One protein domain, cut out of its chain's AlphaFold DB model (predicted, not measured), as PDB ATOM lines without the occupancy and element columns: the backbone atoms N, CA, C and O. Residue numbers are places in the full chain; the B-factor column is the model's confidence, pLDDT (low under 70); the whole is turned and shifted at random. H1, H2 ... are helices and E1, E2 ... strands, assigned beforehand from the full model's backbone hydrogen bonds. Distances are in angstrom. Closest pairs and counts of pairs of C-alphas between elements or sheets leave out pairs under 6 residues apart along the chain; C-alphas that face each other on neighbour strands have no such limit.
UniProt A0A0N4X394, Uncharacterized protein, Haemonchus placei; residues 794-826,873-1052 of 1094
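Overview. This is residues 794 to 826 and 873 to 1052 of the 1094 residues of an uncharacterized protein of Haemonchus placei (UniProt A0A0N4X394). A twisted wall of four strands has H2, H5 and H6 over one face, giving two layers, a sheet with helices on one face; its other face is largely bare. At one end of the long axis H4 and its link to H5 reach beyond the sheet as an arm, where residues 965 to 971 stick out; at the other end lie H6, H7 and H1, and residues 821 to 826 of H1 stick out too. E2 and H3 lie beyond the E3 edge. The printed part has 213 residues with seven named helices and five named strands, in the order E1 H1 H2 E2 H3 E3 E4 E5 H4 H5 H6 H7; the sheet E1 E5 E4 E3 is all antiparallel, and the class is mixed, helices and strands. The whole is only just loose, close to compact, with a radius of gyration of the C-alphas of 20.6 A, and elongated, spanning 75 by 40 by 35 A.

Arrangement. E3, residues 928 to 934, E4, residues 937 to 946, and E5, residues 949 to 957, form a meander, each strand the antiparallel neighbour of the one before. N 930 and O 941 are 2.9 A apart between E3 and E4, and N 951 and O 944 2.8 A between E4 and E5, within hydrogen-bond range. E1, residues 797 to 805, is the antiparallel neighbour of E5, with N 802 and O 952 at 3.0 A; it bends by 50 degrees at residue 800. H5, residues 972 to 992, is on the sheet at a height of 9.4 A; the closest C-alphas of H5 and E3 are those of Leu 982 and Ala 934, 6.2 A apart. On the same face, H2, residues 875 to 893, runs along the strands, at 17 degrees to E4 on the local plane, and H6, residues 995 to 1011, lies over E1. H2 and H6 only just touch, with 3 pairs of C-alphas within 8 A, the closest Leu 883 and Phe 1002 at 7.1 A. H7, residues 1025 to 1035, is close to H6 but not clearly touching, C-alphas 1025 and 1007 being 7.6 A apart. H1, residues 810 to 826, only grazes the sheet, with its residues 812 to 816. E2, residues 900 to 902, pairs with no named strand but is near E3; H3, residues 906 to 910, and H4, residues 960 to 966, are not on the sheet. Every O i to N i+4 pair is within hydrogen-bond range in H1, H2, H3, H6 and H7, against 2 of 3 in H4 and 16 of 17 in H5.

Along the chain. E1 begins at C-alpha 797 (-2.842, 7.576, -55.269), and H7 ends at C-alpha 1035 (-12.910, 14.858, -26.240). From first to last C-alpha, H5 measures 30.5 A, E4 27.9 A and H2 27.6 A.

Size, cuts and confidence. The C-alphas of Gly 969 and Cys 1052 are the two farthest apart, 76.2 A. Residues 827 to 872 are not printed, and C-alphas 826 and 873 are 34.2 A apart across the cut. The links H3 to E3 and H6 to H7 are long. The mean pLDDT of the printed part is 79.8; residues under 70 include 817 to 826 and 959 to 978.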
ATOM      1  N   SER A 794       4.549  10.588 -54.854       80.06
ATOM      2  CA  SER A 794       3.857  11.541 -55.741       80.06
ATOM      3  C   SER A 794       3.101  10.862 -56.889       80.06
ATOM      4  O   SER A 794       2.058  11.361 -57.303       80.06
ATOM      5  N   VAL A 795       3.567   9.696 -57.356       75.25
ATOM      6  CA  VAL A 795       2.881   8.870 -58.373       75.25
ATOM      7  C   VAL A 795       1.876   7.878 -57.749       75.25
ATOM      8  O   VAL A 795       1.053   7.289 -58.451       75.25
ATOM      9  N   SER A 796       1.886   7.697 -56.424       83.50
ATOM     10  CA  SER A 796       0.908   6.865 -55.706       83.50
ATOM     11  C   SER A 796      -0.383   7.627 -55.400       83.50
ATOM     12  O   SER A 796      -0.360   8.726 -54.849       83.50
ATOM     13  N   LYS A 797      -1.539   7.001 -55.637       84.81
ATOM     14  CA  LYS A 797      -2.842   7.576 -55.269       84.81
ATOM     15  C   LYS A 797      -3.051   7.469 -53.757       84.81
ATOM     16  O   LYS A 797      -2.919   6.381 -53.201       84.81
ATOM     17  N   LEU A 798      -3.407   8.567 -53.085       88.44
ATOM     18  CA  LEU A 798      -3.897   8.536 -51.701       88.44
ATOM     19  C   LEU A 798      -5.301   7.905 -51.690       88.44
ATOM     20  O   LEU A 798      -6.185   8.371 -52.407       88.44
ATOM     21  N   VAL A 799      -5.500   6.847 -50.900       88.75
ATOM     22  CA  VAL A 799      -6.754   6.061 -50.872       88.75
ATOM     23  C   VAL A 799      -7.441   6.087 -49.506       88.75
ATOM     24  O   VAL A 799      -8.664   6.002 -49.441       88.75
ATOM     25  N   HIS A 800      -6.695   6.244 -48.410       90.88
ATOM     26  CA  HIS A 800      -7.278   6.399 -47.075       90.88
ATOM     27  C   HIS A 800      -6.436   7.316 -46.182       90.88
ATOM     28  O   HIS A 800      -5.217   7.411 -46.337       90.88
ATOM     29  N   PHE A 801      -7.093   8.007 -45.252       92.94
ATOM     30  CA  PHE A 801      -6.483   8.998 -44.372       92.94
ATOM     31  C   PHE A 801      -7.273   9.098 -43.063       92.94
ATOM     32  O   PHE A 801      -8.498   9.197 -43.096       92.94
ATOM     33  N   VAL A 802      -6.572   9.085 -41.926       91.50
ATOM     34  CA  VAL A 802      -7.152   9.269 -40.586       91.50
ATOM     35  C   VAL A 802      -6.213  10.142 -39.756       91.50
ATOM     36  O   VAL A 802      -5.005   9.911 -39.745       91.50
ATOM     37  N   GLU A 803      -6.764  11.111 -39.027       91.50
ATOM     38  CA  GLU A 803      -6.040  11.918 -38.039       91.50
ATOM     39  C   GLU A 803      -6.756  11.867 -36.685       91.50
ATOM     40  O   GLU A 803      -7.970  12.036 -36.600       91.50
ATOM     41  N   THR A 804      -5.999  11.630 -35.611       90.12
ATOM     42  CA  THR A 804      -6.507  11.587 -34.232       90.12
ATOM     43  C   THR A 804      -5.631  12.453 -33.326       90.12
ATOM     44  O   THR A 804      -4.409  12.413 -33.457       90.12
ATOM     45  N   PRO A 805      -6.189  13.271 -32.422       89.00
ATOM     46  CA  PRO A 805      -5.372  14.158 -31.604       89.00
ATOM     47  C   PRO A 805      -4.604  13.422 -30.508       89.00
ATOM     48  O   PRO A 805      -5.056  12.403 -29.981       89.00
ATOM     49  N   VAL A 806      -3.469  14.006 -30.121       89.12
ATOM     50  CA  VAL A 806      -2.687  13.594 -28.951       89.12
ATOM     51  C   VAL A 806      -2.891  14.624 -27.837       89.12
ATOM     52  O   VAL A 806      -2.409  15.754 -27.904       89.12
ATOM     53  N   LEU A 807      -3.631  14.231 -26.804       86.69
ATOM     54  CA  LEU A 807      -4.182  15.103 -25.766       86.69
ATOM     55  C   LEU A 807      -3.230  15.324 -24.578       86.69
ATOM     56  O   LEU A 807      -3.539  16.114 -23.694       86.69
ATOM     57  N   PHE A 808      -2.067  14.669 -24.506       85.25
ATOM     58  CA  PHE A 808      -1.166  14.843 -23.354       85.25
ATOM     59  C   PHE A 808      -0.737  16.305 -23.138       85.25
ATOM     60  O   PHE A 808      -0.602  16.752 -21.998       85.25
ATOM     61  N   PHE A 809      -0.547  17.069 -24.213       85.06
ATOM     62  CA  PHE A 809       0.044  18.405 -24.154       85.06
ATOM     63  C   PHE A 809      -1.033  19.480 -23.993       85.06
ATOM     64  O   PHE A 809      -1.915  19.606 -24.839       85.06
ATOM     65  N   GLN A 810      -0.941  20.297 -22.937       76.56
ATOM     66  CA  GLN A 810      -1.943  21.330 -22.635       76.56
ATOM     67  C   GLN A 810      -2.117  22.331 -23.791       76.56
ATOM     68  O   GLN A 810      -3.247  22.664 -24.133       76.56
ATOM     69  N   LYS A 811      -1.022  22.739 -24.454       78.12
ATOM     70  CA  LYS A 811      -1.074  23.548 -25.687       78.12
ATOM     71  C   LYS A 811      -1.933  22.882 -26.769       78.12
ATOM     72  O   LYS A 811      -2.787  23.520 -27.359       78.12
ATOM     73  N   TRP A 812      -1.750  21.581 -27.004       84.50
ATOM     74  CA  TRP A 812      -2.484  20.860 -28.048       84.50
ATOM     75  C   TRP A 812      -3.969  20.727 -27.684       84.50
ATOM     76  O   TRP A 812      -4.814  20.888 -28.560       84.50
ATOM     77  N   ARG A 813      -4.297  20.528 -26.397       82.94
ATOM     78  CA  ARG A 813      -5.683  20.539 -25.898       82.94
ATOM     79  C   ARG A 813      -6.379  21.890 -26.095       82.94
ATOM     80  O   ARG A 813      -7.496  21.885 -26.605       82.94
ATOM     81  N   ARG A 814      -5.714  23.023 -25.804       75.12
ATOM     82  CA  ARG A 814      -6.240  24.381 -26.091       75.12
ATOM     83  C   ARG A 814      -6.643  24.511 -27.571       75.12
ATOM     84  O   ARG A 814      -7.816  24.731 -27.860       75.12
ATOM     85  N   ASN A 815      -5.718  24.223 -28.493       73.81
ATOM     86  CA  ASN A 815      -5.966  24.303 -29.940       73.81
ATOM     87  C   ASN A 815      -7.126  23.393 -30.411       73.81
ATOM     88  O   ASN A 815      -7.864  23.743 -31.330       73.81
ATOM     89  N   ILE A 816      -7.307  22.213 -29.803       77.88
ATOM     90  CA  ILE A 816      -8.411  21.296 -30.140       77.88
ATOM     91  C   ILE A 816      -9.755  21.825 -29.620       77.88
ATOM     92  O   ILE A 816     -10.765  21.703 -30.316       77.88
ATOM     93  N   ALA A 817      -9.779  22.411 -28.420       67.12
ATOM     94  CA  ALA A 817     -10.980  22.997 -27.831       67.12
ATOM     95  C   ALA A 817     -11.474  24.216 -28.632       67.12
ATOM     96  O   ALA A 817     -12.679  24.362 -28.835       67.12
ATOM     97  N   GLU A 818     -10.559  25.038 -29.152       65.62
ATOM     98  CA  GLU A 818     -10.862  26.161 -30.053       65.62
ATOM     99  C   GLU A 818     -11.505  25.677 -31.365       65.62
ATOM    100  O   GLU A 818     -12.613  26.097 -31.706       65.62
ATOM    101  N   VAL A 819     -10.879  24.713 -32.054       64.06
ATOM    102  CA  VAL A 819     -11.418  24.116 -33.297       64.06
ATOM    103  C   VAL A 819     -12.785  23.448 -33.079       64.06
ATOM    104  O   VAL A 819     -13.630  23.449 -33.979       64.06
ATOM    105  N   ARG A 820     -13.037  22.897 -31.884       65.56
ATOM    106  CA  ARG A 820     -14.344  22.340 -31.498       65.56
ATOM    107  C   ARG A 820     -15.400  23.412 -31.252       65.56
ATOM    108  O   ARG A 820     -16.503  23.271 -31.770       65.56
ATOM    109  N   GLN A 821     -15.069  24.470 -30.512       57.91
ATOM    110  CA  GLN A 821     -15.994  25.573 -30.228       57.91
ATOM    111  C   GLN A 821     -16.457  26.249 -31.530       57.91
ATOM    112  O   GLN A 821     -17.659  26.425 -31.712       57.91
ATOM    113  N   VAL A 822     -15.546  26.482 -32.484       55.88
ATOM    114  CA  VAL A 822     -15.887  27.033 -33.812       55.88
ATOM    115  C   VAL A 822     -16.833  26.119 -34.607       55.88
ATOM    116  O   VAL A 822     -17.750  26.612 -35.261       55.88
ATOM    117  N   ARG A 823     -16.672  24.787 -34.541       51.75
ATOM    118  CA  ARG A 823     -17.616  23.856 -35.194       51.75
ATOM    119  C   ARG A 823     -18.986  23.840 -34.518       51.75
ATOM    120  O   ARG A 823     -19.990  23.917 -35.219       51.75
ATOM    121  N   ALA A 824     -19.033  23.815 -33.187       47.53
ATOM    122  CA  ALA A 824     -20.287  23.828 -32.433       47.53
ATOM    123  C   ALA A 824     -21.129  25.090 -32.706       47.53
ATOM    124  O   ALA A 824     -22.352  25.012 -32.762       47.53
ATOM    125  N   THR A 825     -20.492  26.243 -32.947       46.62
ATOM    126  CA  THR A 825     -21.195  27.475 -33.345       46.62
ATOM    127  C   THR A 825     -21.723  27.469 -34.784       46.62
ATOM    128  O   THR A 825     -22.608  28.260 -35.093       46.62
ATOM    129  N   VAL A 826     -21.219  26.597 -35.666       48.50
ATOM    130  CA  VAL A 826     -21.646  26.512 -37.080       48.50
ATOM    131  C   VAL A 826     -22.804  25.526 -37.283       48.50
ATOM    132  O   VAL A 826     -23.604  25.704 -38.194       48.50
ATOM    133  N   ASP A 873       7.759  20.891 -22.738       57.38
ATOM    134  CA  ASP A 873       8.217  19.780 -21.889       57.38
ATOM    135  C   ASP A 873       9.146  18.831 -22.684       57.38
ATOM    136  O   ASP A 873       8.723  18.286 -23.714       57.38
ATOM    137  N   PRO A 874      10.395  18.587 -22.229       52.78
ATOM    138  CA  PRO A 874      11.366  17.764 -22.953       52.78
ATOM    139  C   PRO A 874      10.899  16.314 -23.172       52.78
ATOM    140  O   PRO A 874      11.404  15.635 -24.068       52.78
ATOM    141  N   CYS A 875       9.907  15.837 -22.415       64.81
ATOM    142  CA  CYS A 875       9.316  14.515 -22.600       64.81
ATOM    143  C   CYS A 875       8.431  14.417 -23.859       64.81
ATOM    144  O   CYS A 875       8.155  13.302 -24.307       64.81
ATOM    145  N   GLN A 876       8.002  15.540 -24.462       78.31
ATOM    146  CA  GLN A 876       7.051  15.544 -25.584       78.31
ATOM    147  C   GLN A 876       7.492  14.638 -26.736       78.31
ATOM    148  O   GLN A 876       6.734  13.756 -27.141       78.31
ATOM    149  N   ALA A 877       8.710  14.815 -27.255       80.12
ATOM    150  CA  ALA A 877       9.193  14.000 -28.366       80.12
ATOM    151  C   ALA A 877       9.255  12.511 -27.979       80.12
ATOM    152  O   ALA A 877       8.772  11.665 -28.726       80.12
ATOM    153  N   LYS A 878       9.748  12.188 -26.776       84.81
ATOM    154  CA  LYS A 878       9.843  10.814 -26.254       84.81
ATOM    155  C   LYS A 878       8.475  10.111 -26.210       84.81
ATOM    156  O   LYS A 878       8.382   8.960 -26.627       84.81
ATOM    157  N   ILE A 879       7.405  10.807 -25.810       86.94
ATOM    158  CA  ILE A 879       6.025  10.278 -25.845       86.94
ATOM    159  C   ILE A 879       5.558  10.004 -27.287       86.94
ATOM    160  O   ILE A 879       4.944   8.970 -27.544       86.94
ATOM    161  N   LEU A 880       5.871  10.892 -28.239       89.75
ATOM    162  CA  LEU A 880       5.504  10.714 -29.653       89.75
ATOM    163  C   LEU A 880       6.256   9.542 -30.310       89.75
ATOM    164  O   LEU A 880       5.664   8.811 -31.103       89.75
ATOM    165  N   TYR A 881       7.524   9.311 -29.947       89.81
ATOM    166  CA  TYR A 881       8.271   8.113 -30.357       89.81
ATOM    167  C   TYR A 881       7.698   6.828 -29.741       89.81
ATOM    168  O   TYR A 881       7.591   5.829 -30.446       89.81
ATOM    169  N   LEU A 882       7.262   6.845 -28.474       90.12
ATOM    170  CA  LEU A 882       6.595   5.690 -27.854       90.12
ATOM    171  C   LEU A 882       5.264   5.351 -28.548       90.12
ATOM    172  O   LEU A 882       5.034   4.187 -28.860       90.12
ATOM    173  N   LEU A 883       4.423   6.348 -28.852       92.19
ATOM    174  CA  LEU A 883       3.174   6.146 -29.606       92.19
ATOM    175  C   LEU A 883       3.444   5.607 -31.019       92.19
ATOM    176  O   LEU A 883       2.761   4.688 -31.470       92.19
ATOM    177  N   MET A 884       4.459   6.150 -31.699       92.75
ATOM    178  CA  MET A 884       4.885   5.675 -33.016       92.75
ATOM    179  C   MET A 884       5.368   4.219 -32.959       92.75
ATOM    180  O   MET A 884       4.926   3.412 -33.769       92.75
ATOM    181  N   GLY A 885       6.230   3.862 -32.002       92.38
ATOM    182  CA  GLY A 885       6.757   2.503 -31.843       92.38
ATOM    183  C   GLY A 885       5.666   1.471 -31.540       92.38
ATOM    184  O   GLY A 885       5.568   0.464 -32.241       92.38
ATOM    185  N   ASP A 886       4.797   1.763 -30.565       92.44
ATOM    186  CA  ASP A 886       3.630   0.939 -30.221       92.44
ATOM    187  C   ASP A 886       2.730   0.699 -31.455       92.44
ATOM    188  O   ASP A 886       2.304  -0.431 -31.714       92.44
ATOM    189  N   TYR A 887       2.447   1.744 -32.244       94.31
ATOM    190  CA  TYR A 887       1.555   1.640 -33.405       94.31
ATOM    191  C   TYR A 887       2.224   1.000 -34.635       94.31
ATOM    192  O   TYR A 887       1.576   0.253 -35.365       94.31
ATOM    193  N   VAL A 888       3.529   1.206 -34.845       94.06
ATOM    194  CA  VAL A 888       4.314   0.490 -35.870       94.06
ATOM    195  C   VAL A 888       4.366  -1.008 -35.563       94.06
ATOM    196  O   VAL A 888       4.222  -1.817 -36.481       94.06
ATOM    197  N   ALA A 889       4.500  -1.403 -34.293       93.25
ATOM    198  CA  ALA A 889       4.416  -2.807 -33.889       93.25
ATOM    199  C   ALA A 889       3.021  -3.397 -34.172       93.25
ATOM    200  O   ALA A 889       2.916  -4.489 -34.735       93.25
ATOM    201  N   TYR A 890       1.953  -2.648 -33.877       93.62
ATOM    202  CA  TYR A 890       0.585  -3.044 -34.223       93.62
ATOM    203  C   TYR A 890       0.391  -3.224 -35.737       93.62
ATOM    204  O   TYR A 890      -0.010  -4.302 -36.179       93.62
ATOM    205  N   LEU A 891       0.761  -2.232 -36.553       93.50
ATOM    206  CA  LEU A 891       0.663  -2.335 -38.014       93.50
ATOM    207  C   LEU A 891       1.557  -3.442 -38.598       93.50
ATOM    208  O   LEU A 891       1.198  -4.045 -39.610       93.50
ATOM    209  N   SER A 892       2.676  -3.772 -37.944       92.94
ATOM    210  CA  SER A 892       3.516  -4.918 -38.323       92.94
ATOM    211  C   SER A 892       2.784  -6.251 -38.130       92.94
ATOM    212  O   SER A 892       2.906  -7.137 -38.975       92.94
ATOM    213  N   SER A 893       1.952  -6.385 -37.085       92.12
ATOM    214  CA  SER A 893       1.083  -7.564 -36.903       92.12
ATOM    215  C   SER A 893      -0.027  -7.679 -37.956       92.12
ATOM    216  O   SER A 893      -0.468  -8.787 -38.249       92.12
ATOM    217  N   LEU A 894      -0.404  -6.571 -38.611       90.56
ATOM    218  CA  LEU A 894      -1.285  -6.574 -39.791       90.56
ATOM    219  C   LEU A 894      -0.542  -6.938 -41.097       90.56
ATOM    220  O   LEU A 894      -1.123  -6.902 -42.179       90.56
ATOM    221  N   GLY A 895       0.748  -7.290 -41.028       88.19
ATOM    222  CA  GLY A 895       1.535  -7.775 -42.163       88.19
ATOM    223  C   GLY A 895       2.163  -6.690 -43.047       88.19
ATOM    224  O   GLY A 895       2.568  -7.008 -44.174       88.19
ATOM    225  N   LEU A 896       2.238  -5.443 -42.562       91.56
ATOM    226  CA  LEU A 896       3.033  -4.351 -43.142       91.56
ATOM    227  C   LEU A 896       4.506  -4.457 -42.710       91.56
ATOM    228  O   LEU A 896       4.808  -4.898 -41.604       91.56
ATOM    229  N   GLN A 897       5.433  -4.014 -43.560       91.81
ATOM    230  CA  GLN A 897       6.877  -4.046 -43.296       91.81
ATOM    231  C   GLN A 897       7.448  -2.632 -43.144       91.81
ATOM    232  O   GLN A 897       7.074  -1.723 -43.882       91.81
ATOM    233  N   LEU A 898       8.375  -2.431 -42.203       91.56
ATOM    234  CA  LEU A 898       9.069  -1.152 -42.018       91.56
ATOM    235  C   LEU A 898      10.065  -0.899 -43.165       91.56
ATOM    236  O   LEU A 898      10.931  -1.742 -43.435       91.56
ATOM    237  N   LEU A 899       9.960   0.267 -43.812       91.31
ATOM    238  CA  LEU A 899      10.863   0.694 -44.880       91.31
ATOM    239  C   LEU A 899      12.109   1.372 -44.289       91.31
ATOM    240  O   LEU A 899      11.999   2.281 -43.467       91.31
ATOM    241  N   LYS A 900      13.300   0.959 -44.728       88.81
ATOM    242  CA  LYS A 900      14.578   1.588 -44.370       88.81
ATOM    243  C   LYS A 900      14.956   2.595 -45.450       88.81
ATOM    244  O   LYS A 900      15.417   2.213 -46.525       88.81
ATOM    245  N   VAL A 901      14.750   3.875 -45.165       88.56
ATOM    246  CA  VAL A 901      15.117   4.953 -46.089       88.56
ATOM    247  C   VAL A 901      16.628   5.200 -46.022       88.56
ATOM    248  O   VAL A 901      17.227   5.169 -44.948       88.56
ATOM    249  N   THR A 902      17.247   5.381 -47.183       86.00
ATOM    250  CA  THR A 902      18.690   5.603 -47.379       86.00
ATOM    251  C   THR A 902      18.928   6.854 -48.224       86.00
ATOM    252  O   THR A 902      17.999   7.325 -48.874       86.00
ATOM    253  N   ASN A 903      20.161   7.373 -48.252       84.88
ATOM    254  CA  ASN A 903      20.515   8.628 -48.935       84.88
ATOM    255  C   ASN A 903      19.563   9.767 -48.524       84.88
ATOM    256  O   ASN A 903      18.821  10.291 -49.352       84.88
ATOM    257  N   LEU A 904      19.538  10.061 -47.220       87.31
ATOM    258  CA  LEU A 904      18.640  11.060 -46.649       87.31
ATOM    259  C   LEU A 904      19.020  12.471 -47.099       87.31
ATOM    260  O   LEU A 904      20.202  12.798 -47.220       87.31
ATOM    261  N   GLU A 905      18.021  13.329 -47.267       86.44
ATOM    262  CA  GLU A 905      18.267  14.761 -47.353       86.44
ATOM    263  C   GLU A 905      18.747  15.308 -46.007       86.44
ATOM    264  O   GLU A 905      18.276  14.905 -44.937       86.44
ATOM    265  N   ARG A 906      19.607  16.332 -46.060       82.25
ATOM    266  CA  ARG A 906      20.119  17.058 -44.886       82.25
ATOM    267  C   ARG A 906      19.013  17.431 -43.887       82.25
ATOM    268  O   ARG A 906      19.175  17.256 -42.685       82.25
ATOM    269  N   ARG A 907      17.856  17.885 -44.382       84.69
ATOM    270  CA  ARG A 907      16.684  18.248 -43.565       84.69
ATOM    271  C   ARG A 907      16.064  17.052 -42.830       84.69
ATOM    272  O   ARG A 907      15.559  17.226 -41.719       84.69
ATOM    273  N   SER A 908      16.057  15.872 -43.441       84.56
ATOM    274  CA  SER A 908      15.515  14.638 -42.861       84.56
ATOM    275  C   SER A 908      16.487  14.021 -41.852       84.56
ATOM    276  O   SER A 908      16.052  13.544 -40.799       84.56
ATOM    277  N   GLU A 909      17.792  14.127 -42.114       82.69
ATOM    278  CA  GLU A 909      18.869  13.735 -41.199       82.69
ATOM    279  C   GLU A 909      18.934  14.634 -39.946       82.69
ATOM    280  O   GLU A 909      18.851  14.125 -38.825       82.69
ATOM    281  N   GLU A 910      18.948  15.966 -40.107       80.25
ATOM    282  CA  GLU A 910      18.886  16.952 -39.006       80.25
ATOM    283  C   GLU A 910      17.657  16.740 -38.095       80.25
ATOM    284  O   GLU A 910      17.687  17.015 -36.891       80.25
ATOM    285  N   ARG A 911      16.559  16.216 -38.656       80.94
ATOM    286  CA  ARG A 911      15.310  15.910 -37.937       80.94
ATOM    287  C   ARG A 911      15.214  14.464 -37.439       80.94
ATOM    288  O   ARG A 911      14.250  14.146 -36.742       80.94
ATOM    289  N   ARG A 912      16.200  13.612 -37.756       80.00
ATOM    290  CA  ARG A 912      16.260  12.167 -37.446       80.00
ATOM    291  C   ARG A 912      14.992  11.401 -37.859       80.00
ATOM    292  O   ARG A 912      14.497  10.541 -37.126       80.00
ATOM    293  N   MET A 913      14.457  11.732 -39.038       80.56
ATOM    294  CA  MET A 913      13.290  11.058 -39.620       80.56
ATOM    295  C   MET A 913      13.559   9.570 -39.900       80.56
ATOM    296  O   MET A 913      14.699   9.110 -39.870       80.56
ATOM    297  N   TYR A 914      12.494   8.803 -40.146       85.69
ATOM    298  CA  TYR A 914      12.520   7.361 -40.435       85.69
ATOM    299  C   TYR A 914      13.049   6.465 -39.298       85.69
ATOM    300  O   TYR A 914      13.206   5.259 -39.482       85.69
ATOM    301  N   THR A 915      13.258   7.019 -38.099       84.38
ATOM    302  CA  THR A 915      13.643   6.268 -36.895       84.38
ATOM    303  C   THR A 915      12.443   5.998 -35.977       84.38
ATOM    304  O   THR A 915      11.554   6.836 -35.827       84.38
ATOM    305  N   ILE A 916      12.412   4.809 -35.358       83.69
ATOM    306  CA  ILE A 916      11.378   4.399 -34.380       83.69
ATOM    307  C   ILE A 916      11.852   4.481 -32.921       83.69
ATOM    308  O   ILE A 916      11.035   4.595 -32.012       83.69
ATOM    309  N   ASN A 917      13.167   4.461 -32.686       85.50
ATOM    310  CA  ASN A 917      13.761   4.546 -31.352       85.50
ATOM    311  C   ASN A 917      14.057   6.010 -31.021       85.50
ATOM    312  O   ASN A 917      14.712   6.676 -31.817       85.50
ATOM    313  N   TYR A 918      13.622   6.498 -29.852       84.12
ATOM    314  CA  TYR A 918      13.834   7.893 -29.445       84.12
ATOM    315  C   TYR A 918      15.334   8.255 -29.385       84.12
ATOM    316  O   TYR A 918      16.044   7.738 -28.517       84.12
ATOM    317  N   PRO A 919      15.835   9.165 -30.244       82.44
ATOM    318  CA  PRO A 919      17.218   9.612 -30.177       82.44
ATOM    319  C   PRO A 919      17.374  10.613 -29.028       82.44
ATOM    320  O   PRO A 919      16.637  11.598 -28.966       82.44
ATOM    321  N   GLN A 920      18.358  10.404 -28.149       78.69
ATOM    322  CA  GLN A 920      18.620  11.309 -27.023       78.69
ATOM    323  C   GLN A 920      18.773  12.767 -27.500       78.69
ATOM    324  O   GLN A 920      19.435  13.039 -28.506       78.69
ATOM    325  N   GLY A 921      18.111  13.694 -26.797       72.94
ATOM    326  CA  GLY A 921      18.090  15.127 -27.115       72.94
ATOM    327  C   GLY A 921      17.190  15.536 -28.292       72.94
ATOM    328  O   GLY A 921      17.070  16.729 -28.571       72.94
ATOM    329  N   CYS A 922      16.532  14.600 -28.987       79.69
ATOM    330  CA  CYS A 922      15.682  14.937 -30.128       79.69
ATOM    331  C   CYS A 922      14.418  15.700 -29.690       79.69
ATOM    332  O   CYS A 922      13.683  15.240 -28.813       79.69
ATOM    333  N   LYS A 923      14.156  16.846 -30.337       79.00
ATOM    334  CA  LYS A 923      12.941  17.675 -30.174       79.00
ATOM    335  C   LYS A 923      11.913  17.481 -31.302       79.00
ATOM    336  O   LYS A 923      10.780  17.944 -31.197       79.00
ATOM    337  N   HIS A 924      12.301  16.816 -32.390       83.44
ATOM    338  CA  HIS A 924      11.441  16.553 -33.541       83.44
ATOM    339  C   HIS A 924      10.603  15.285 -33.330       83.44
ATOM    340  O   HIS A 924      11.041  14.345 -32.674       83.44
ATOM    341  N   ALA A 925       9.390  15.260 -33.885       85.19
ATOM    342  CA  ALA A 925       8.536  14.074 -33.883       85.19
ATOM    343  C   ALA A 925       8.921  13.135 -35.046       85.19
ATOM    344  O   ALA A 925       9.339  13.636 -36.095       85.19
ATOM    345  N   PRO A 926       8.779  11.805 -34.902       88.56
ATOM    346  CA  PRO A 926       9.171  10.873 -35.950       88.56
ATOM    347  C   PRO A 926       8.216  10.930 -37.147       88.56
ATOM    348  O   PRO A 926       7.012  11.160 -37.011       88.56
ATOM    349  N   TYR A 927       8.775  10.653 -38.321       91.25
ATOM    350  CA  TYR A 927       8.056  10.359 -39.556       91.25
ATOM    351  C   TYR A 927       8.457   8.950 -39.984       91.25
ATOM    352  O   TYR A 927       9.653   8.681 -40.087       91.25
ATOM    353  N   VAL A 928       7.498   8.044 -40.172       91.88
ATOM    354  CA  VAL A 928       7.774   6.623 -40.446       91.88
ATOM    355  C   VAL A 928       6.989   6.164 -41.665       91.88
ATOM    356  O   VAL A 928       5.820   6.510 -41.825       91.88
ATOM    357  N   VAL A 929       7.628   5.354 -42.512       93.12
ATOM    358  CA  VAL A 929       6.992   4.733 -43.675       93.12
ATOM    359  C   VAL A 929       7.047   3.215 -43.549       93.12
ATOM    360  O   VAL A 929       8.094   2.627 -43.284       93.12
ATOM    361  N   MET A 930       5.897   2.582 -43.753       94.06
ATOM    362  CA  MET A 930       5.748   1.134 -43.867       94.06
ATOM    363  C   MET A 930       5.183   0.795 -45.247       94.06
ATOM    364  O   MET A 930       4.550   1.636 -45.884       94.06
ATOM    365  N   TYR A 931       5.391  -0.429 -45.721       93.44
ATOM    366  CA  TYR A 931       4.930  -0.858 -47.038       93.44
ATOM    367  C   TYR A 931       4.387  -2.289 -47.056       93.44
ATOM    368  O   TYR A 931       4.659  -3.104 -46.170       93.44
ATOM    369  N   LYS A 932       3.644  -2.593 -48.118       91.25
ATOM    370  CA  LYS A 932       3.362  -3.948 -48.591       91.25
ATOM    371  C   LYS A 932       3.584  -3.985 -50.097       91.25
ATOM    372  O   LYS A 932       2.969  -3.206 -50.821       91.25
ATOM    373  N   ALA A 933       4.436  -4.889 -50.564       89.31
ATOM    374  CA  ALA A 933       4.486  -5.263 -51.972       89.31
ATOM    375  C   ALA A 933       3.607  -6.502 -52.196       89.31
ATOM    376  O   ALA A 933       3.623  -7.430 -51.386       89.31
ATOM    377  N   ALA A 934       2.850  -6.502 -53.289       85.88
ATOM    378  CA  ALA A 934       2.121  -7.650 -53.825       85.88
ATOM    379  C   ALA A 934       2.351  -7.703 -55.340       85.88
ATOM    380  O   ALA A 934       2.792  -6.713 -55.932       85.88
ATOM    381  N   LYS A 935       2.050  -8.821 -56.008       77.56
ATOM    382  CA  LYS A 935       2.263  -8.926 -57.468       77.56
ATOM    383  C   LYS A 935       1.455  -7.878 -58.252       77.56
ATOM    384  O   LYS A 935       1.871  -7.470 -59.334       77.56
ATOM    385  N   GLY A 936       0.344  -7.406 -57.681       74.62
ATOM    386  CA  GLY A 936      -0.447  -6.290 -58.201       74.62
ATOM    387  C   GLY A 936       0.207  -4.910 -58.107       74.62
ATOM    388  O   GLY A 936      -0.077  -4.085 -58.961       74.62
ATOM    389  N   GLY A 937       1.082  -4.633 -57.136       85.56
ATOM    390  CA  GLY A 937       1.621  -3.282 -56.922       85.56
ATOM    391  C   GLY A 937       2.219  -3.062 -55.531       85.56
ATOM    392  O   GLY A 937       2.588  -4.013 -54.836       85.56
ATOM    393  N   VAL A 938       2.306  -1.797 -55.115       88.38
ATOM    394  CA  VAL A 938       2.871  -1.393 -53.815       88.38
ATOM    395  C   VAL A 938       1.870  -0.530 -53.055       88.38
ATOM    396  O   VAL A 938       1.336   0.440 -53.588       88.38
ATOM    397  N   MET A 939       1.650  -0.858 -51.787       90.50
ATOM    398  CA  MET A 939       0.902  -0.041 -50.835       90.50
ATOM    399  C   MET A 939       1.877   0.571 -49.825       90.50
ATOM    400  O   MET A 939       2.689  -0.150 -49.243       90.50
ATOM    401  N   LEU A 940       1.793   1.883 -49.610       92.81
ATOM    402  CA  LEU A 940       2.617   2.636 -48.662       92.81
ATOM    403  C   LEU A 940       1.741   3.225 -47.553       92.81
ATOM    404  O   LEU A 940       0.744   3.893 -47.822       92.81
ATOM    405  N   VAL A 941       2.149   3.033 -46.304       94.38
ATOM    406  CA  VAL A 941       1.589   3.703 -45.127       94.38
ATOM    407  C   VAL A 941       2.596   4.733 -44.642       94.38
ATOM    408  O   VAL A 941       3.724   4.376 -44.309       94.38
ATOM    409  N   THR A 942       2.191   5.998 -44.550       94.31
ATOM    410  CA  THR A 942       3.000   7.049 -43.917       94.31
ATOM    411  C   THR A 942       2.372   7.464 -42.593       94.31
ATOM    412  O   THR A 942       1.197   7.843 -42.561       94.31
ATOM    413  N   LEU A 943       3.166   7.429 -41.526       94.44
ATOM    414  CA  LEU A 943       2.795   7.838 -40.176       94.44
ATOM    415  C   LEU A 943       3.493   9.160 -39.842       94.44
ATOM    416  O   LEU A 943       4.718   9.268 -39.965       94.44
ATOM    417  N   SER A 944       2.732  10.171 -39.424       93.94
ATOM    418  CA  SER A 944       3.254  11.524 -39.185       93.94
ATOM    419  C   SER A 944       2.517  12.260 -38.069       93.94
ATOM    420  O   SER A 944       1.364  11.958 -37.784       93.94
ATOM    421  N   PHE A 945       3.144  13.281 -37.481       89.75
ATOM    422  CA  PHE A 945       2.505  14.148 -36.486       89.75
ATOM    423  C   PHE A 945       2.222  15.551 -37.045       89.75
ATOM    424  O   PHE A 945       3.094  16.421 -37.054       89.75
ATOM    425  N   THR A 946       0.983  15.776 -37.482       84.31
ATOM    426  CA  THR A 946       0.451  17.081 -37.903       84.31
ATOM    427  C   THR A 946      -0.081  17.820 -36.667       84.31
ATOM    428  O   THR A 946      -1.282  17.795 -36.420       84.31
ATOM    429  N   ARG A 947       0.799  18.405 -35.829       80.12
ATOM    430  CA  ARG A 947       0.444  19.010 -34.514       80.12
ATOM    431  C   ARG A 947      -0.919  19.751 -34.570       80.12
ATOM    432  O   ARG A 947      -1.006  20.713 -35.331       80.12
ATOM    433  N   PRO A 948      -1.957  19.367 -33.793       83.19
ATOM    434  CA  PRO A 948      -1.965  18.456 -32.636       83.19
ATOM    435  C   PRO A 948      -2.285  16.966 -32.926       83.19
ATOM    436  O   PRO A 948      -2.499  16.187 -31.992       83.19
ATOM    437  N   TYR A 949      -2.356  16.556 -34.191       89.38
ATOM    438  CA  TYR A 949      -2.810  15.232 -34.624       89.38
ATOM    439  C   TYR A 949      -1.672  14.234 -34.889       89.38
ATOM    440  O   TYR A 949      -0.604  14.584 -35.390       89.38
ATOM    441  N   PHE A 950      -1.935  12.961 -34.594       93.38
ATOM    442  CA  PHE A 950      -1.245  11.802 -35.150       93.38
ATOM    443  C   PHE A 950      -2.004  11.326 -36.392       93.38
ATOM    444  O   PHE A 950      -3.228  11.183 -36.352       93.38
ATOM    445  N   ALA A 951      -1.285  11.109 -37.490       93.69
ATOM    446  CA  ALA A 951      -1.839  10.922 -38.821       93.69
ATOM    447  C   ALA A 951      -1.394   9.595 -39.446       93.69
ATOM    448  O   ALA A 951      -0.200   9.290 -39.494       93.69
ATOM    449  N   PHE A 952      -2.356   8.862 -40.003       94.94
ATOM    450  CA  PHE A 952      -2.165   7.681 -40.840       94.94
ATOM    451  C   PHE A 952      -2.595   8.023 -42.269       94.94
ATOM    452  O   PHE A 952      -3.747   8.407 -42.479       94.94
ATOM    453  N   LYS A 953      -1.701   7.888 -43.258       94.69
ATOM    454  CA  LYS A 953      -2.031   8.081 -44.684       94.69
ATOM    455  C   LYS A 953      -1.667   6.831 -45.485       94.69
ATOM    456  O   LYS A 953      -0.560   6.318 -45.329       94.69
ATOM    457  N   LEU A 954      -2.583   6.365 -46.332       93.56
ATOM    458  CA  LEU A 954      -2.466   5.140 -47.124       93.56
ATOM    459  C   LEU A 954      -2.431   5.465 -48.619       93.56
ATOM    460  O   LEU A 954      -3.437   5.899 -49.186       93.56
ATOM    461  N   PHE A 955      -1.292   5.219 -49.253       91.50
ATOM    462  CA  PHE A 955      -1.076   5.406 -50.683       91.50
ATOM    463  C   PHE A 955      -0.987   4.052 -51.404       91.50
ATOM    464  O   PHE A 955      -0.491   3.078 -50.835       91.50
ATOM    465  N   ILE A 956      -1.435   3.989 -52.659       89.00
ATOM    466  CA  ILE A 956      -1.335   2.798 -53.517       89.00
ATOM    467  C   ILE A 956      -0.741   3.180 -54.874       89.00
ATOM    468  O   ILE A 956      -1.182   4.142 -55.509       89.00
ATOM    469  N   TRP A 957       0.214   2.379 -55.339       85.75
ATOM    470  CA  TRP A 957       0.776   2.417 -56.684       85.75
ATOM    471  C   TRP A 957       0.473   1.115 -57.437       85.75
ATOM    472  O   TRP A 957       0.570   0.025 -56.867       85.75
ATOM    473  N   HIS A 958       0.132   1.233 -58.724       76.06
ATOM    474  CA  HIS A 958      -0.245   0.116 -59.593       76.06
ATOM    475  C   HIS A 958       0.475   0.212 -60.958       76.06
ATOM    476  O   HIS A 958       0.351   1.239 -61.626       76.06
ATOM    477  N   PRO A 959       1.167  -0.844 -61.435       65.50
ATOM    478  CA  PRO A 959       1.835  -0.865 -62.737       65.50
ATOM    479  C   PRO A 959       0.865  -1.087 -63.914       65.50
ATOM    480  O   PRO A 959       1.201  -0.796 -65.063       65.50
ATOM    481  N   THR A 960      -0.337  -1.622 -63.663       57.78
ATOM    482  CA  THR A 960      -1.288  -2.030 -64.717       57.78
ATOM    483  C   THR A 960      -1.813  -0.868 -65.556       57.78
ATOM    484  O   THR A 960      -2.020  -1.060 -66.750       57.78
ATOM    485  N   SER A 961      -1.907   0.345 -64.996       53.81
ATOM    486  CA  SER A 961      -2.377   1.552 -65.702       53.81
ATOM    487  C   SER A 961      -1.637   1.834 -67.018       53.81
ATOM    488  O   SER A 961      -2.236   2.387 -67.940       53.81
ATOM    489  N   LEU A 962      -0.363   1.421 -67.122       49.12
ATOM    490  CA  LEU A 962       0.387   1.385 -68.384       49.12
ATOM    491  C   LEU A 962       0.560  -0.031 -68.958       49.12
ATOM    492  O   LEU A 962       0.574  -0.171 -70.179       49.12
ATOM    493  N   ARG A 963       0.667  -1.089 -68.138       47.44
ATOM    494  CA  ARG A 963       0.849  -2.473 -68.637       47.44
ATOM    495  C   ARG A 963      -0.294  -2.922 -69.566       47.44
ATOM    496  O   ARG A 963      -0.029  -3.600 -70.555       47.44
ATOM    497  N   GLU A 964      -1.518  -2.453 -69.309       49.00
ATOM    498  CA  GLU A 964      -2.713  -2.621 -70.162       49.00
ATOM    499  C   GLU A 964      -2.635  -1.882 -71.514       49.00
ATOM    500  O   GLU A 964      -3.303  -2.273 -72.468       49.00
ATOM    501  N   ALA A 965      -1.846  -0.807 -71.620       45.88
ATOM    502  CA  ALA A 965      -1.637  -0.085 -72.880       45.88
ATOM    503  C   ALA A 965      -0.527  -0.732 -73.731       45.88
ATOM    504  O   ALA A 965      -0.611  -0.764 -74.964       45.88
ATOM    505  N   ILE A 966       0.503  -1.268 -73.065       46.59
ATOM    506  CA  ILE A 966       1.671  -1.895 -73.699       46.59
ATOM    507  C   ILE A 966       1.282  -3.239 -74.343       46.59
ATOM    508  O   ILE A 966       1.572  -3.458 -75.522       46.59
ATOM    509  N   ASN A 967       0.564  -4.112 -73.626       44.84
ATOM    510  CA  ASN A 967       0.253  -5.466 -74.099       44.84
ATOM    511  C   ASN A 967      -1.220  -5.640 -74.511       44.84
ATOM    512  O   ASN A 967      -2.131  -5.437 -73.714       44.84
ATOM    513  N   LYS A 968      -1.437  -6.128 -75.739       43.12
ATOM    514  CA  LYS A 968      -2.647  -6.867 -76.135       43.12
ATOM    515  C   LYS A 968      -2.269  -8.352 -76.169       43.12
ATOM    516  O   LYS A 968      -1.215  -8.668 -76.712       43.12
ATOM    517  N   GLY A 969      -3.109  -9.219 -75.609       45.97
ATOM    518  CA  GLY A 969      -2.851 -10.660 -75.491       45.97
ATOM    519  C   GLY A 969      -3.133 -11.164 -74.075       45.97
ATOM    520  O   GLY A 969      -2.321 -10.967 -73.177       45.97
ATOM    521  N   ASP A 970      -4.305 -11.775 -73.911       41.72
ATOM    522  CA  ASP A 970      -4.721 -12.798 -72.934       41.72
ATOM    523  C   ASP A 970      -4.612 -12.537 -71.414       41.72
ATOM    524  O   ASP A 970      -5.495 -12.953 -70.663       41.72
ATOM    525  N   THR A 971      -3.638 -11.778 -70.905       46.97
ATOM    526  CA  THR A 971      -3.390 -11.645 -69.451       46.97
ATOM    527  C   THR A 971      -4.316 -10.660 -68.717       46.97
ATOM    528  O   THR A 971      -3.965 -10.162 -67.644       46.97
ATOM    529  N   CYS A 972      -5.500 -10.347 -69.256       51.06
ATOM    530  CA  CYS A 972      -6.469  -9.448 -68.609       51.06
ATOM    531  C   CYS A 972      -7.023 -10.055 -67.307       51.06
ATOM    532  O   CYS A 972      -7.016  -9.403 -66.261       51.06
ATOM    533  N   ALA A 973      -7.426 -11.330 -67.345       55.06
ATOM    534  CA  ALA A 973      -7.976 -12.035 -66.187       55.06
ATOM    535  C   ALA A 973      -6.972 -12.113 -65.023       55.06
ATOM    536  O   ALA A 973      -7.332 -11.838 -63.876       55.06
ATOM    537  N   ASP A 974      -5.706 -12.419 -65.316       56.09
ATOM    538  CA  ASP A 974      -4.664 -12.464 -64.291       56.09
ATOM    539  C   ASP A 974      -4.265 -11.069 -63.812       56.09
ATOM    540  O   ASP A 974      -4.149 -10.873 -62.607       56.09
ATOM    541  N   SER A 975      -4.183 -10.059 -64.688       57.53
ATOM    542  CA  SER A 975      -3.957  -8.671 -64.247       57.53
ATOM    543  C   SER A 975      -5.026  -8.230 -63.240       57.53
ATOM    544  O   SER A 975      -4.687  -7.726 -62.170       57.53
ATOM    545  N   LEU A 976      -6.306  -8.517 -63.516       63.50
ATOM    546  CA  LEU A 976      -7.426  -8.254 -62.604       63.50
ATOM    547  C   LEU A 976      -7.347  -9.060 -61.296       63.50
ATOM    548  O   LEU A 976      -7.699  -8.529 -60.242       63.50
ATOM    549  N   ARG A 977      -6.866 -10.311 -61.325       65.88
ATOM    550  CA  ARG A 977      -6.588 -11.099 -60.107       65.88
ATOM    551  C   ARG A 977      -5.494 -10.455 -59.254       65.88
ATOM    552  O   ARG A 977      -5.679 -10.334 -58.045       65.88
ATOM    553  N   LEU A 978      -4.413  -9.978 -59.874       69.06
ATOM    554  CA  LEU A 978      -3.324  -9.292 -59.171       69.06
ATOM    555  C   LEU A 978      -3.779  -7.955 -58.553       69.06
ATOM    556  O   LEU A 978      -3.366  -7.641 -57.439       69.06
ATOM    557  N   ILE A 979      -4.674  -7.198 -59.211       71.19
ATOM    558  CA  ILE A 979      -5.288  -5.997 -58.599       71.19
ATOM    559  C   ILE A 979      -6.086  -6.380 -57.340       71.19
ATOM    560  O   ILE A 979      -5.980  -5.723 -56.305       71.19
ATOM    561  N   ARG A 980      -6.885  -7.455 -57.411       76.38
ATOM    562  CA  ARG A 980      -7.769  -7.886 -56.312       76.38
ATOM    563  C   ARG A 980      -7.007  -8.273 -55.042       76.38
ATOM    564  O   ARG A 980      -7.494  -7.951 -53.964       76.38
ATOM    565  N   GLU A 981      -5.828  -8.886 -55.156       79.38
ATOM    566  CA  GLU A 981      -4.952  -9.207 -54.013       79.38
ATOM    567  C   GLU A 981      -4.592  -7.941 -53.206       79.38
ATOM    568  O   GLU A 981      -4.813  -7.868 -51.993       79.38
ATOM    569  N   LEU A 982      -4.100  -6.903 -53.894       83.56
ATOM    570  CA  LEU A 982      -3.715  -5.636 -53.266       83.56
ATOM    571  C   LEU A 982      -4.938  -4.868 -52.734       83.56
ATOM    572  O   LEU A 982      -4.882  -4.285 -51.649       83.56
ATOM    573  N   GLN A 983      -6.059  -4.923 -53.461       83.06
ATOM    574  CA  GLN A 983      -7.336  -4.336 -53.053       83.06
ATOM    575  C   GLN A 983      -7.845  -4.956 -51.738       83.06
ATOM    576  O   GLN A 983      -8.173  -4.222 -50.808       83.06
ATOM    577  N   GLN A 984      -7.843  -6.289 -51.622       85.69
ATOM    578  CA  GLN A 984      -8.256  -7.007 -50.410       85.69
ATOM    579  C   GLN A 984      -7.370  -6.657 -49.208       85.69
ATOM    580  O   GLN A 984      -7.888  -6.345 -48.136       85.69
ATOM    581  N   PHE A 985      -6.043  -6.636 -49.382       86.50
ATOM    582  CA  PHE A 985      -5.129  -6.268 -48.295       86.50
ATOM    583  C   PHE A 985      -5.320  -4.811 -47.838       86.50
ATOM    584  O   PHE A 985      -5.302  -4.525 -46.639       86.50
ATOM    585  N   LYS A 986      -5.590  -3.891 -48.775       89.50
ATOM    586  CA  LYS A 986      -5.981  -2.508 -48.467       89.50
ATOM    587  C   LYS A 986      -7.277  -2.453 -47.647       89.50
ATOM    588  O   LYS A 986      -7.315  -1.729 -46.657       89.50
ATOM    589  N   ASP A 987      -8.320  -3.206 -48.005       89.50
ATOM    590  CA  ASP A 987      -9.592  -3.200 -47.257       89.50
ATOM    591  C   ASP A 987      -9.443  -3.783 -45.833       89.50
ATOM    592  O   ASP A 987     -10.038  -3.262 -44.883       89.50
ATOM    593  N   ILE A 988      -8.566  -4.778 -45.644       89.69
ATOM    594  CA  ILE A 988      -8.168  -5.280 -44.314       89.69
ATOM    595  C   ILE A 988      -7.462  -4.180 -43.505       89.69
ATOM    596  O   ILE A 988      -7.870  -3.882 -42.383       89.69
ATOM    597  N   VAL A 989      -6.441  -3.525 -44.068       88.75
ATOM    598  CA  VAL A 989      -5.678  -2.479 -43.358       88.75
ATOM    599  C   VAL A 989      -6.532  -1.244 -43.046       88.75
ATOM    600  O   VAL A 989      -6.360  -0.651 -41.983       88.75
ATOM    601  N   ILE A 990      -7.481  -0.865 -43.910       88.75
ATOM    602  CA  ILE A 990      -8.433   0.224 -43.632       88.75
ATOM    603  C   ILE A 990      -9.368  -0.157 -42.477       88.75
ATOM    604  O   ILE A 990      -9.479   0.593 -41.508       88.75
ATOM    605  N   SER A 991     -10.015  -1.326 -42.547       87.44
ATOM    606  CA  SER A 991     -10.981  -1.757 -41.521       87.44
ATOM    607  C   SER A 991     -10.343  -1.997 -40.147       87.44
ATOM    608  O   SER A 991     -10.988  -1.742 -39.129       87.44
ATOM    609  N   GLN A 992      -9.074  -2.416 -40.109       87.94
ATOM    610  CA  GLN A 992      -8.339  -2.734 -38.881       87.94
ATOM    611  C   GLN A 992      -7.357  -1.638 -38.427       87.94
ATOM    612  O   GLN A 992      -6.663  -1.833 -37.438       87.94
ATOM    613  N   CYS A 993      -7.278  -0.467 -39.078       88.75
ATOM    614  CA  CYS A 993      -6.318   0.570 -38.656       88.75
ATOM    615  C   CYS A 993      -6.559   1.062 -37.214       88.75
ATOM    616  O   CYS A 993      -5.613   1.329 -36.480       88.75
ATOM    617  N   HIS A 994      -7.827   1.176 -36.799       90.06
ATOM    618  CA  HIS A 994      -8.279   1.493 -35.435       90.06
ATOM    619  C   HIS A 994      -7.579   2.686 -34.732       90.06
ATOM    620  O   HIS A 994      -7.598   2.769 -33.502       90.06
ATOM    621  N   LEU A 995      -7.023   3.645 -35.489       91.69
ATOM    622  CA  LEU A 995      -6.135   4.715 -35.001       91.69
ATOM    623  C   LEU A 995      -6.680   5.477 -33.773       91.69
ATOM    624  O   LEU A 995      -5.943   5.720 -32.815       91.69
ATOM    625  N   HIS A 996      -7.976   5.816 -33.775       90.25
ATOM    626  CA  HIS A 996      -8.645   6.485 -32.651       90.25
ATOM    627  C   HIS A 996      -8.688   5.615 -31.385       90.25
ATOM    628  O   HIS A 996      -8.296   6.073 -30.315       90.25
ATOM    629  N   SER A 997      -9.116   4.354 -31.503       91.31
ATOM    630  CA  SER A 997      -9.173   3.396 -30.387       91.31
ATOM    631  C   SER A 997      -7.782   3.103 -29.825       91.31
ATOM    632  O   SER A 997      -7.591   3.106 -28.611       91.31
ATOM    633  N   PHE A 998      -6.793   2.931 -30.706       93.62
ATOM    634  CA  PHE A 998      -5.401   2.707 -30.324       93.62
ATOM    635  C   PHE A 998      -4.831   3.889 -29.530       93.62
ATOM    636  O   PHE A 998      -4.193   3.711 -28.492       93.62
ATOM    637  N   THR A 999      -5.099   5.112 -29.993       91.75
ATOM    638  CA  THR A 999      -4.598   6.331 -29.350       91.75
ATOM    639  C   THR A 999      -5.358   6.639 -28.053       91.75
ATOM    640  O   THR A 999      -4.747   7.098 -27.092       91.75
ATOM    641  N   TYR A1000      -6.655   6.323 -27.962       91.81
ATOM    642  CA  TYR A1000      -7.423   6.333 -26.706       91.81
ATOM    643  C   TYR A1000      -6.812   5.383 -25.660       91.81
ATOM    644  O   TYR A1000      -6.530   5.793 -24.535       91.81
ATOM    645  N   ASP A1001      -6.513   4.139 -26.045       92.06
ATOM    646  CA  ASP A1001      -5.861   3.173 -25.153       92.06
ATOM    647  C   ASP A1001      -4.428   3.585 -24.784       92.06
ATOM    648  O   ASP A1001      -3.993   3.360 -23.655       92.06
ATOM    649  N   PHE A1002      -3.678   4.208 -25.698       92.25
ATOM    650  CA  PHE A1002      -2.351   4.754 -25.396       92.25
ATOM    651  C   PHE A1002      -2.424   5.882 -24.355       92.25
ATOM    652  O   PHE A1002      -1.655   5.870 -23.395       92.25
ATOM    653  N   HIS A1003      -3.381   6.811 -24.485       90.75
ATOM    654  CA  HIS A1003      -3.625   7.862 -23.491       90.75
ATOM    655  C   HIS A1003      -3.822   7.295 -22.080       90.75
ATOM    656  O   HIS A1003      -3.119   7.702 -21.151       90.75
ATOM    657  N   LEU A1004      -4.720   6.317 -21.926       89.44
ATOM    658  CA  LEU A1004      -5.039   5.740 -20.618       89.44
ATOM    659  C   LEU A1004      -3.904   4.869 -20.058       89.44
ATOM    660  O   LEU A1004      -3.586   4.982 -18.873       89.44
ATOM    661  N   ARG A1005      -3.213   4.078 -20.895       90.00
ATOM    662  CA  ARG A1005      -2.023   3.312 -20.469       90.00
ATOM    663  C   ARG A1005      -0.907   4.216 -19.943       90.00
ATOM    664  O   ARG A1005      -0.292   3.895 -18.928       90.00
ATOM    665  N   MET A1006      -0.643   5.338 -20.610       86.75
ATOM    666  CA  MET A1006       0.413   6.272 -20.202       86.75
ATOM    667  C   MET A1006       0.043   7.049 -18.935       86.75
ATOM    668  O   MET A1006       0.886   7.194 -18.050       86.75
ATOM    669  N   LEU A1007      -1.218   7.478 -18.804       85.19
ATOM    670  CA  LEU A1007      -1.717   8.112 -17.580       85.19
ATOM    671  C   LEU A1007      -1.639   7.150 -16.380       85.19
ATOM    672  O   LEU A1007      -1.156   7.529 -15.316       85.19
ATOM    673  N   SER A1008      -2.035   5.887 -16.572       83.69
ATOM    674  CA  SER A1008      -1.936   4.835 -15.551       83.69
ATOM    675  C   SER A1008      -0.487   4.593 -15.105       83.69
ATOM    676  O   SER A1008      -0.212   4.581 -13.905       83.69
ATOM    677  N   ARG A1009       0.473   4.496 -16.041       82.62
ATOM    678  CA  ARG A1009       1.912   4.352 -15.720       82.62
ATOM    679  C   ARG A1009       2.464   5.509 -14.879       82.62
ATOM    680  O   ARG A1009       3.285   5.266 -13.994       82.62
ATOM    681  N   TYR A1010       2.005   6.736 -15.133       81.19
ATOM    682  CA  TYR A1010       2.365   7.917 -14.342       81.19
ATOM    683  C   TYR A1010       1.750   7.872 -12.934       81.19
ATOM    684  O   TYR A1010       2.475   8.020 -11.951       81.19
ATOM    685  N   LEU A1011       0.444   7.596 -12.822       78.00
ATOM    686  CA  LEU A1011      -0.274   7.531 -11.539       78.00
ATOM    687  C   LEU A1011       0.240   6.414 -10.616       78.00
ATOM    688  O   LEU A1011       0.372   6.624  -9.417       78.00
ATOM    689  N   VAL A1012       0.610   5.256 -11.174       78.00
ATOM    690  CA  VAL A1012       1.211   4.125 -10.433       78.00
ATOM    691  C   VAL A1012       2.696   4.389 -10.085       78.00
ATOM    692  O   VAL A1012       3.387   3.529  -9.546       78.00
ATOM    693  N   GLY A1013       3.225   5.583 -10.385       65.00
ATOM    694  CA  GLY A1013       4.531   6.069  -9.922       65.00
ATOM    695  C   GLY A1013       5.760   5.412 -10.562       65.00
ATOM    696  O   GLY A1013       6.884   5.788 -10.228       65.00
ATOM    697  N   LYS A1014       5.563   4.462 -11.486       58.91
ATOM    698  CA  LYS A1014       6.628   3.639 -12.090       58.91
ATOM    699  C   LYS A1014       7.474   4.377 -13.130       58.91
ATOM    700  O   LYS A1014       8.579   3.936 -13.410       58.91
ATOM    701  N   ASP A1015       6.976   5.485 -13.686       58.84
ATOM    702  CA  ASP A1015       7.573   6.136 -14.861       58.84
ATOM    703  C   ASP A1015       7.711   7.668 -14.701       58.84
ATOM    704  O   ASP A1015       7.232   8.472 -15.505       58.84
ATOM    705  N   LYS A1016       8.403   8.102 -13.635       58.16
ATOM    706  CA  LYS A1016       8.679   9.529 -13.326       58.16
ATOM    707  C   LYS A1016       9.544  10.264 -14.379       58.16
ATOM    708  O   LYS A1016       9.838  11.440 -14.203       58.16
ATOM    709  N   MET A1017       9.954   9.591 -15.461       59.56
ATOM    710  CA  MET A1017      10.797  10.113 -16.554       59.56
ATOM    711  C   MET A1017      10.031  10.388 -17.870       59.56
ATOM    712  O   MET A1017      10.659  10.473 -18.936       59.56
ATOM    713  N   LEU A1018       8.693  10.442 -17.838       68.31
ATOM    714  CA  LEU A1018       7.848  10.622 -19.035       68.31
ATOM    715  C   LEU A1018       6.862  11.798 -18.971       68.31
ATOM    716  O   LEU A1018       6.345  12.195 -20.010       68.31
ATOM    717  N   PHE A1019       6.634  12.374 -17.792       73.81
ATOM    718  CA  PHE A1019       5.876  13.610 -17.600       73.81
ATOM    719  C   PHE A1019       6.571  14.443 -16.520       73.81
ATOM    720  O   PHE A1019       7.061  13.874 -15.541       73.81
ATOM    721  N   SER A1020       6.586  15.772 -16.661       69.12
ATOM    722  CA  SER A1020       7.077  16.657 -15.597       69.12
ATOM    723  C   SER A1020       6.365  16.389 -14.258       69.12
ATOM    724  O   SER A1020       5.133  16.287 -14.243       69.12
ATOM    725  N   PRO A1021       7.090  16.332 -13.120       66.38
ATOM    726  CA  PRO A1021       6.480  16.219 -11.798       66.38
ATOM    727  C   PRO A1021       5.415  17.298 -11.564       66.38
ATOM    728  O   PRO A1021       5.649  18.485 -11.801       66.38
ATOM    729  N   GLY A1022       4.234  16.874 -11.113       69.06
ATOM    730  CA  GLY A1022       3.084  17.760 -10.918       69.06
ATOM    731  C   GLY A1022       2.243  18.016 -12.176       69.06
ATOM    732  O   GLY A1022       1.456  18.964 -12.179       69.06
ATOM    733  N   TYR A1023       2.377  17.189 -13.225       77.81
ATOM    734  CA  TYR A1023       1.471  17.172 -14.382       77.81
ATOM    735  C   TYR A1023      -0.000  17.071 -13.943       77.81
ATOM    736  O   TYR A1023      -0.364  16.183 -13.169       77.81
ATOM    737  N   ASN A1024      -0.851  17.967 -14.456       77.44
ATOM    738  CA  ASN A1024      -2.258  18.063 -14.067       77.44
ATOM    739  C   ASN A1024      -3.111  16.980 -14.758       77.44
ATOM    740  O   ASN A1024      -3.669  17.179 -15.842       77.44
ATOM    741  N   THR A1025      -3.194  15.826 -14.096       78.75
ATOM    742  CA  THR A1025      -3.974  14.643 -14.489       78.75
ATOM    743  C   THR A1025      -5.481  14.906 -14.498       78.75
ATOM    744  O   THR A1025      -6.161  14.427 -15.398       78.75
ATOM    745  N   HIS A1026      -5.997  15.708 -13.561       79.56
ATOM    746  CA  HIS A1026      -7.413  16.081 -13.490       79.56
ATOM    747  C   HIS A1026      -7.844  16.865 -14.736       79.56
ATOM    748  O   HIS A1026      -8.761  16.459 -15.442       79.56
ATOM    749  N   ALA A1027      -7.130  17.944 -15.071       79.81
ATOM    750  CA  ALA A1027      -7.405  18.723 -16.279       79.81
ATOM    751  C   ALA A1027      -7.192  17.906 -17.564       79.81
ATOM    752  O   ALA A1027      -7.844  18.163 -18.566       79.81
ATOM    753  N   PHE A1028      -6.284  16.921 -17.566       85.50
ATOM    754  CA  PHE A1028      -6.193  15.974 -18.679       85.50
ATOM    755  C   PHE A1028      -7.444  15.094 -18.792       85.50
ATOM    756  O   PHE A1028      -7.941  14.925 -19.899       85.50
ATOM    757  N   LEU A1029      -7.952  14.546 -17.683       84.50
ATOM    758  CA  LEU A1029      -9.120  13.662 -17.684       84.50
ATOM    759  C   LEU A1029     -10.410  14.387 -18.086       84.50
ATOM    760  O   LEU A1029     -11.160  13.836 -18.885       84.50
ATOM    761  N   VAL A1030     -10.625  15.622 -17.619       82.12
ATOM    762  CA  VAL A1030     -11.762  16.461 -18.043       82.12
ATOM    763  C   VAL A1030     -11.719  16.694 -19.557       82.12
ATOM    764  O   VAL A1030     -12.640  16.288 -20.264       82.12
ATOM    765  N   ASP A1031     -10.612  17.232 -20.081       81.12
ATOM    766  CA  ASP A1031     -10.447  17.479 -21.521       81.12
ATOM    767  C   ASP A1031     -10.498  16.173 -22.354       81.12
ATOM    768  O   ASP A1031     -10.871  16.184 -23.528       81.12
ATOM    769  N   PHE A1032     -10.113  15.031 -21.770       85.94
ATOM    770  CA  PHE A1032     -10.155  13.710 -22.403       85.94
ATOM    771  C   PHE A1032     -11.576  13.138 -22.476       85.94
ATOM    772  O   PHE A1032     -11.927  12.557 -23.503       85.94
ATOM    773  N   LEU A1033     -12.393  13.314 -21.434       84.19
ATOM    774  CA  LEU A1033     -13.806  12.922 -21.424       84.19
ATOM    775  C   LEU A1033     -14.646  13.857 -22.308       84.19
ATOM    776  O   LEU A1033     -15.454  13.371 -23.096       84.19
ATOM    777  N   GLU A1034     -14.381  15.169 -22.290       81.44
ATOM    778  CA  GLU A1034     -14.970  16.116 -23.251       81.44
ATOM    779  C   GLU A1034     -14.568  15.751 -24.692       81.44
ATOM    780  O   GLU A1034     -15.393  15.792 -25.616       81.44
ATOM    781  N   TYR A1035     -13.314  15.332 -24.919       80.50
ATOM    782  CA  TYR A1035     -12.910  14.858 -26.240       80.50
ATOM    783  C   TYR A1035     -13.631  13.560 -26.635       80.50
ATOM    784  O   TYR A1035     -14.237  13.493 -27.708       80.50
ATOM    785  N   TYR A1036     -13.589  12.539 -25.783       80.44
ATOM    786  CA  TYR A1036     -14.160  11.215 -26.024       80.44
ATOM    787  C   TYR A1036     -15.495  11.021 -25.291       80.44
ATOM    788  O   TYR A1036     -15.653  10.076 -24.519       80.44
ATOM    789  N   GLY A1037     -16.487  11.865 -25.607       70.75
ATOM    790  CA  GLY A1037     -17.850  11.793 -25.050       70.75
ATOM    791  C   GLY A1037     -18.590  10.461 -25.287       70.75
ATOM    792  O   GLY A1037     -19.663  10.237 -24.740       70.75
ATOM    793  N   CYS A1038     -18.012   9.546 -26.073       72.88
ATOM    794  CA  CYS A1038     -18.222   8.110 -25.907       72.88
ATOM    795  C   CYS A1038     -16.915   7.335 -26.170       72.88
ATOM    796  O   CYS A1038     -16.057   7.768 -26.949       72.88
ATOM    797  N   ARG A1039     -16.768   6.167 -25.531       80.19
ATOM    798  CA  ARG A1039     -15.633   5.245 -25.716       80.19
ATOM    799  C   ARG A1039     -15.544   4.778 -27.184       80.19
ATOM    800  O   ARG A1039     -16.544   4.280 -27.706       80.19
ATOM    801  N   PRO A1040     -14.375   4.864 -27.852       85.56
ATOM    802  CA  PRO A1040     -14.192   4.300 -29.191       85.56
ATOM    803  C   PRO A1040     -14.465   2.783 -29.217       85.56
ATOM    804  O   PRO A1040     -14.031   2.079 -28.304       85.56
ATOM    805  N   PRO A1041     -15.135   2.241 -30.253       79.56
ATOM    806  CA  PRO A1041     -15.731   0.899 -30.210       79.56
ATOM    807  C   PRO A1041     -14.727  -0.254 -30.053       79.56
ATOM    808  O   PRO A1041     -15.101  -1.317 -29.570       79.56
ATOM    809  N   ASN A1042     -13.461  -0.053 -30.428       84.62
ATOM    810  CA  ASN A1042     -12.398  -1.060 -30.315       84.62
ATOM    811  C   ASN A1042     -11.381  -0.740 -29.201       84.62
ATOM    812  O   ASN A1042     -10.356  -1.416 -29.112       84.62
ATOM    813  N   ALA A1043     -11.620   0.289 -28.377       87.06
ATOM    814  CA  ALA A1043     -10.766   0.599 -27.231       87.06
ATOM    815  C   ALA A1043     -10.965  -0.441 -26.120       87.06
ATOM    816  O   ALA A1043     -12.100  -0.828 -25.821       87.06
ATOM    817  N   ARG A1044      -9.880  -0.880 -25.481       86.00
ATOM    818  CA  ARG A1044      -9.871  -1.915 -24.432       86.00
ATOM    819  C   ARG A1044     -10.028  -1.342 -23.026       86.00
ATOM    820  O   ARG A1044     -10.670  -1.976 -22.192       86.00
ATOM    821  N   ASN A1045      -9.496  -0.149 -22.783       85.62
ATOM    822  CA  ASN A1045      -9.616   0.562 -21.513       85.62
ATOM    823  C   ASN A1045     -10.897   1.416 -21.477       85.62
ATOM    824  O   ASN A1045     -11.549   1.640 -22.500       85.62
ATOM    825  N   CYS A1046     -11.244   1.921 -20.297       81.44
ATOM    826  CA  CYS A1046     -12.296   2.913 -20.090       81.44
ATOM    827  C   CYS A1046     -11.964   3.816 -18.899       81.44
ATOM    828  O   CYS A1046     -11.098   3.502 -18.083       81.44
ATOM    829  N   VAL A1047     -12.675   4.938 -18.820       81.56
ATOM    830  CA  VAL A1047     -12.771   5.811 -17.645       81.56
ATOM    831  C   VAL A1047     -14.257   6.009 -17.374       81.56
ATOM    832  O   VAL A1047     -15.037   6.132 -18.320       81.56
ATOM    833  N   TYR A1048     -14.628   6.034 -16.099       74.56
ATOM    834  CA  TYR A1048     -15.956   6.410 -15.627       74.56
ATOM    835  C   TYR A1048     -15.810   7.613 -14.695       74.56
ATOM    836  O   TYR A1048     -14.806   7.727 -13.990       74.56
ATOM    837  N   GLU A1049     -16.794   8.504 -14.713       73.62
ATOM    838  CA  GLU A1049     -16.895   9.637 -13.797       73.62
ATOM    839  C   GLU A1049     -18.106   9.402 -12.890       73.62
ATOM    840  O   GLU A1049     -19.236   9.312 -13.368       73.62
ATOM    841  N   GLU A1050     -17.866   9.285 -11.585       71.62
ATOM    842  CA  GLU A1050     -18.909   9.200 -10.564       71.62
ATOM    843  C   GLU A1050     -18.765  10.373  -9.593       71.62
ATOM    844  O   GLU A1050     -17.659  10.742  -9.196       71.62
ATOM    845  N   ARG A1051     -19.895  10.978  -9.212       69.06
ATOM    846  CA  ARG A1051     -19.937  12.192  -8.387       69.06
ATOM    847  C   ARG A1051     -20.663  11.924  -7.073       69.06
ATOM    848  O   ARG A1051     -21.870  12.127  -6.967       69.06
ATOM    849  N   CYS A1052     -19.919  11.499  -6.058       63.34
ATOM    850  CA  CYS A1052     -20.442  11.344  -4.701       63.34
ATOM    851  C   CYS A1052     -20.583  12.714  -4.015       63.34
ATOM    852  O   CYS A1052     -19.604  13.441  -3.854       63.34
TER     853      CYS A1052